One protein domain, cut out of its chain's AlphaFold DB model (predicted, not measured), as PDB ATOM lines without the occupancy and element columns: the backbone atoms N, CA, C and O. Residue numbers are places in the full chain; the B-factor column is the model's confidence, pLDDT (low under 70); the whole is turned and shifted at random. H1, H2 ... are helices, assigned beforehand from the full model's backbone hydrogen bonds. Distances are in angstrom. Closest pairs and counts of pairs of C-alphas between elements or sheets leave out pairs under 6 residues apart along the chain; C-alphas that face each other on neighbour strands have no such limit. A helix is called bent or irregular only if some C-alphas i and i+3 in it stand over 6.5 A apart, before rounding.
ATOM      1  N   TYR A  57     237.681 257.776 208.957       82.44
ATOM      2  CA  TYR A  57     236.613 257.228 209.794       82.44
ATOM      3  C   TYR A  57     236.333 255.777 209.420       82.44
ATOM      4  O   TYR A  57     236.344 255.413 208.242       82.44
ATOM      5  N   LEU A  58     236.027 254.950 210.423       84.88
ATOM      6  CA  LEU A  58     235.410 253.654 210.173       84.88
ATOM      7  C   LEU A  58     233.993 253.899 209.646       84.88
ATOM      8  O   LEU A  58     233.148 254.446 210.350       84.88
ATOM      9  N   MET A  59     233.727 253.500 208.407       89.12
ATOM     10  CA  MET A  59     232.393 253.587 207.821       89.12
ATOM     11  C   MET A  59     231.765 252.201 207.745       89.12
ATOM     12  O   MET A  59     232.393 251.242 207.300       89.12
ATOM     13  N   LEU A  60     230.507 252.114 208.168       93.81
ATOM     14  CA  LEU A  60     229.677 250.920 208.050       93.81
ATOM     15  C   LEU A  60     228.639 251.159 206.953       93.81
ATOM     16  O   LEU A  60     228.195 252.292 206.757       93.81
ATOM     17  N   SER A  61     228.246 250.109 206.228       96.38
ATOM     18  CA  SER A  61     227.151 250.238 205.266       96.38
ATOM     19  C   SER A  61     225.840 250.543 205.990       96.38
ATOM     20  O   SER A  61     225.634 250.121 207.131       96.38
ATOM     21  N   THR A  62     224.933 251.242 205.308       97.00
ATOM     22  CA  THR A  62     223.603 251.551 205.847       97.00
ATOM     23  C   THR A  62     222.878 250.282 206.289       97.00
ATOM     24  O   THR A  62     222.359 250.227 207.400       97.00
ATOM     25  N   ASP A  63     222.909 249.234 205.462       97.94
ATOM     26  CA  ASP A  63     222.256 247.960 205.768       97.94
ATOM     27  C   ASP A  63     222.863 247.280 206.996       97.94
ATOM     28  O   ASP A  63     222.131 246.723 207.814       97.94
ATOM     29  N   PHE A  64     224.189 247.328 207.157       97.75
ATOM     30  CA  PHE A  64     224.834 246.756 208.334       97.75
ATOM     31  C   PHE A  64     224.419 247.505 209.598       97.75
ATOM     32  O   PHE A  64     224.030 246.880 210.580       97.75
ATOM     33  N   TYR A  65     224.451 248.838 209.557       96.44
ATOM     34  CA  TYR A  65     224.067 249.659 210.699       96.44
ATOM     35  C   TYR A  65     222.612 249.411 211.114       96.44
ATOM     36  O   TYR A  65     222.351 249.189 212.288       96.44
ATOM     37  N   LEU A  66     221.678 249.382 210.157       97.00
ATOM     38  CA  LEU A  66     220.252 249.202 210.449       97.00
ATOM     39  C   LEU A  66     219.910 247.807 210.990       97.00
ATOM     40  O   LEU A  66     219.013 247.685 211.819       97.00
ATOM     41  N   ASN A  67     220.598 246.761 210.524       98.12
ATOM     42  CA  ASN A  67     220.334 245.388 210.965       98.12
ATOM     43  C   ASN A  67     221.115 244.996 212.230       98.12
ATOM     44  O   ASN A  67     220.734 244.038 212.902       98.12
ATOM     45  N   TYR A  68     222.195 245.713 212.554       97.75
ATOM     46  CA  TYR A  68     223.126 245.361 213.631       97.75
ATOM     47  C   TYR A  68     223.580 246.583 214.443       97.75
ATOM     48  O   TYR A  68     224.770 246.718 214.740       97.75
ATOM     49  N   THR A  69     222.652 247.466 214.824       96.88
ATOM     50  CA  THR A  69     222.954 248.715 215.548       96.88
ATOM     51  C   THR A  69     223.825 248.483 216.783       96.88
ATOM     52  O   THR A  69     224.872 249.110 216.912       96.88
ATOM     53  N   ASP A  70     223.469 247.516 217.633       97.69
ATOM     54  CA  ASP A  70     224.219 247.226 218.865       97.69
ATOM     55  C   ASP A  70     225.678 246.837 218.576       97.69
ATOM     56  O   ASP A  70     226.598 247.222 219.296       97.69
ATOM     57  N   VAL A  71     225.913 246.090 217.492       96.75
ATOM     58  CA  VAL A  71     227.264 245.692 217.070       96.75
ATOM     59  C   VAL A  71     228.012 246.889 216.495       96.75
ATOM     60  O   VAL A  71     229.188 247.078 216.793       96.75
ATOM     61  N   ALA A  72     227.344 247.718 215.691       95.81
ATOM     62  CA  ALA A  72     227.924 248.938 215.146       95.81
ATOM     63  C   ALA A  72     228.379 249.899 216.258       95.81
ATOM     64  O   ALA A  72     229.490 250.429 216.198       95.81
ATOM     65  N   GLU A  73     227.565 250.074 217.299       94.50
ATOM     66  CA  GLU A  73     227.900 250.890 218.470       94.50
ATOM     67  C   GLU A  73     229.055 250.294 219.284       94.50
ATOM     68  O   GLU A  73     229.950 251.026 219.724       94.50
ATOM     69  N   GLN A  74     229.091 248.966 219.442       95.12
ATOM     70  CA  GLN A  74     230.215 248.276 220.083       95.12
ATOM     71  C   GLN A  74     231.518 248.459 219.301       95.12
ATOM     72  O   GLN A  74     232.550 248.763 219.902       95.12
ATOM     73  N   LEU A  75     231.482 248.323 217.972       92.69
ATOM     74  CA  LEU A  75     232.641 248.556 217.106       92.69
ATOM     75  C   LEU A  75     233.147 249.992 217.242       92.69
ATOM     76  O   LEU A  75     234.347 250.204 217.426       92.69
ATOM     77  N   TRP A  76     232.237 250.966 217.218       90.56
ATOM     78  CA  TRP A  76     232.590 252.370 217.410       90.56
ATOM     79  C   TRP A  76     233.200 252.640 218.783       90.56
ATOM     80  O   TRP A  76     234.204 253.344 218.881       90.56
ATOM     81  N   SER A  77     232.638 252.046 219.833       91.00
ATOM     82  CA  SER A  77     233.132 252.204 221.204       91.00
ATOM     83  C   SER A  77     234.491 251.533 221.416       91.00
ATOM     84  O   SER A  77     235.303 252.022 222.196       91.00
ATOM     85  N   ALA A  78     234.756 250.424 220.721       91.50
ATOM     86  CA  ALA A  78     236.019 249.702 220.809       91.50
ATOM     87  C   ALA A  78     237.150 250.388 220.028       91.50
ATOM     88  O   ALA A  78     238.311 250.277 220.426       91.50
ATOM     89  N   LEU A  79     236.830 251.096 218.937       85.75
ATOM     90  CA  LEU A  79     237.819 251.622 217.995       85.75
ATOM     91  C   LEU A  79     238.937 252.451 218.658       85.75
ATOM     92  O   LEU A  79     240.101 252.137 218.417       85.75
ATOM     93  N   PRO A  80     238.671 253.435 219.543       83.06
ATOM     94  CA  PRO A  80     239.738 254.236 220.153       83.06
ATOM     95  C   PRO A  80     240.775 253.411 220.929       83.06
ATOM     96  O   PRO A  80     241.924 253.828 221.049       83.06
ATOM     97  N   TYR A  81     240.377 252.243 221.440       86.50
ATOM     98  CA  TYR A  81     241.228 251.350 222.228       86.50
ATOM     99  C   TYR A  81     241.984 250.328 221.374       86.50
ATOM    100  O   TYR A  81     242.931 249.711 221.859       86.50
ATOM    101  N   THR A  82     241.575 250.127 220.119       80.88
ATOM    102  CA  THR A  82     242.198 249.170 219.192       80.88
ATOM    103  C   THR A  82     243.108 249.837 218.162       80.88
ATOM    104  O   THR A  82     243.855 249.142 217.471       80.88
ATOM    105  N   LEU A  83     243.082 251.171 218.072       76.56
ATOM    106  CA  LEU A  83     243.966 251.950 217.207       76.56
ATOM    107  C   LEU A  83     245.422 251.870 217.689       76.56
ATOM    108  O   LEU A  83     245.886 252.671 218.500       76.56
ATOM    109  N   ASP A  84     246.168 250.917 217.136       77.19
ATOM    110  CA  ASP A  84     247.617 250.835 217.288       77.19
ATOM    111  C   ASP A  84     248.314 251.595 216.152       77.19
ATOM    112  O   ASP A  84     248.372 251.149 215.001       77.19
ATOM    113  N   LYS A  85     248.880 252.754 216.501       73.19
ATOM    114  CA  LYS A  85     249.647 253.602 215.581       73.19
ATOM    115  C   LYS A  85     250.823 252.857 214.935       73.19
ATOM    116  O   LYS A  85     251.093 253.080 213.758       73.19
ATOM    117  N   ASN A  86     251.495 251.966 215.666       75.44
ATOM    118  CA  ASN A  86     252.649 251.225 215.146       75.44
ATOM    119  C   ASN A  86     252.217 250.171 214.130       75.44
ATOM    120  O   ASN A  86     252.870 249.996 213.105       75.44
ATOM    121  N   ARG A  87     251.090 249.500 214.384       73.06
ATOM    122  CA  ARG A  87     250.534 248.506 213.463       73.06
ATOM    123  C   ARG A  87     250.134 249.120 212.125       73.06
ATOM    124  O   ARG A  87     250.316 248.493 211.089       73.06
ATOM    125  N   TYR A  88     249.626 250.351 212.130       69.44
ATOM    126  CA  TYR A  88     249.327 251.055 210.886       69.44
ATOM    127  C   TYR A  88     250.595 251.397 210.093       69.44
ATOM    128  O   TYR A  88     250.636 251.159 208.891       69.44
ATOM    129  N   LEU A  89     251.653 251.880 210.759       68.56
ATOM    130  CA  LEU A  89     252.944 252.119 210.100       68.56
ATOM    131  C   LEU A  89     253.523 250.831 209.490       68.56
ATOM    132  O   LEU A  89     254.024 250.863 208.373       68.56
ATOM    133  N   GLN A  90     253.362 249.683 210.157       71.94
ATOM    134  CA  GLN A  90     253.758 248.384 209.596       71.94
ATOM    135  C   GLN A  90     253.014 248.035 208.299       71.94
ATOM    136  O   GLN A  90     253.610 247.428 207.414       71.94
ATOM    137  N   TYR A  91     251.734 248.403 208.167       69.94
ATOM    138  CA  TYR A  91     250.994 248.202 206.916       69.94
ATOM    139  C   TYR A  91     251.494 249.098 205.782       69.94
ATOM    140  O   TYR A  91     251.408 248.688 204.629       69.94
ATOM    141  N   LEU A  92     252.021 250.284 206.099       63.97
ATOM    142  CA  LEU A  92     252.631 251.173 205.107       63.97
ATOM    143  C   LEU A  92     254.030 250.707 204.675       63.97
ATOM    144  O   LEU A  92     254.406 250.916 203.527       63.97
ATOM    145  N   ASP A  93     254.787 250.066 205.569       65.56
ATOM    146  CA  ASP A  93     256.130 249.542 205.273       65.56
ATOM    147  C   ASP A  93     256.115 248.191 204.529       65.56
ATOM    148  O   ASP A  93     257.142 247.768 203.988       65.56
ATOM    149  N   TYR A  94     254.988 247.469 204.522       50.66
ATOM    150  CA  TYR A  94     254.902 246.150 203.891       50.66
ATOM    151  C   TYR A  94     254.950 246.284 202.357       50.66
ATOM    152  O   TYR A  94     254.215 247.099 201.800       50.66
ATOM    153  N   PRO A  95     255.787 245.501 201.647       49.97
ATOM    154  CA  PRO A  95     256.043 245.736 200.232       49.97
ATOM    155  C   PRO A  95     254.774 245.571 199.390       49.97
ATOM    156  O   PRO A  95     254.114 244.528 199.436       49.97
ATOM    157  N   PHE A  96     254.485 246.586 198.572       49.81
ATOM    158  CA  PHE A  96     253.693 246.424 197.358       49.81
ATOM    159  C   PHE A  96     254.483 245.491 196.428       49.81
ATOM    160  O   PHE A  96     255.557 245.859 195.950       49.81
ATOM    161  N   LEU A  97     254.003 244.254 196.267       37.78
ATOM    162  CA  LEU A  97     254.477 243.325 195.234       37.78
ATOM    163  C   LEU A  97     254.152 243.854 193.835       37.78
ATOM    164  O   LEU A  97     253.025 244.375 193.665       37.78
TER     165      LEU A  97
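What this domain is: This is residues 57 to 97 of the 97 residues of an uncharacterized protein of Rheinheimera sp. BAL341 (UniProt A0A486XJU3). Three helices follow one another as an open arch: the long helix H2 makes its top, the short helix H1 turns off at one end, and H3 stands at the other end with residues 94 to 97 trailing beyond it. The hollow of the arch holds no further helix, and residues 57 to 61 run from that side to H1; residues 80 to 97, from the last turn of H2 through H3 to the tail, stand free as an arm. The printed part has 41 residues with three named helices, H1, H2 and H3 along the chain, and no named strand; the class is all helix. It is only just extended, close to loose, with a radius of gyration of the C-alphas of 14.0 A, and its C-alphas span 37 by 24 by 12 A, an outline only just flat.

Where its parts are: Start at C-alpha 57 at (236.613, 257.228, 209.794) and go through residues 57 to 61 to H1, residues 62 to 67, which begins at C-alpha 62 at (223.603, 251.551, 205.847) and measures 8.7 A from first to last C-alpha. After Tyr 68 comes H2, residues 69 to 82, the longest helix with 14 residues; from C-alpha 69 at (222.954, 248.715, 215.548) it runs 19.6 A to C-alpha 82. H2 is irregular, but only just: C-alphas 77 and 80 are 7.0 A apart. Past Leu 83 and Asp 84 you reach H3, residues 85 to 93, which covers 12.8 A and ends at C-alpha 93 at (256.130, 249.542, 205.273).

How they stand to each other: Look first at H1 and H2, which are close but not clearly touching, with 2 pairs of C-alphas within 8 A. Their closest C-alphas are those of Tyr 65 and Ala 72, 5.9 A apart. They run opposite ways at a steep tilt of 68 degrees, only just short of about perpendicular, and their centres are 14.2 A apart. H3 is apart from H2 and also from H1. In H1 and H3 every O i to N i+4 pair is within hydrogen-bond range; in H2 it is 8 of 10.

The domain as a whole: The two C-alphas farthest apart are those of Asp 70 and Leu 97, at 38.6 A, while the first and last printed C-alphas, of Tyr 57 and Leu 97, are 26.9 A apart. The printed part has no cut, and Leu 97 is the chain's last residue. The links from H1 to H2 and from H2 to H3 are both tight, with 1 and 2 residues between the helices. Residues 66 to 71, of which 69 to 71 belong to H2, also stand free. In the B-factor column the mean pLDDT of the printed part is 82.4; find the values under 70 at residues 88 to 89 and 91 to 97.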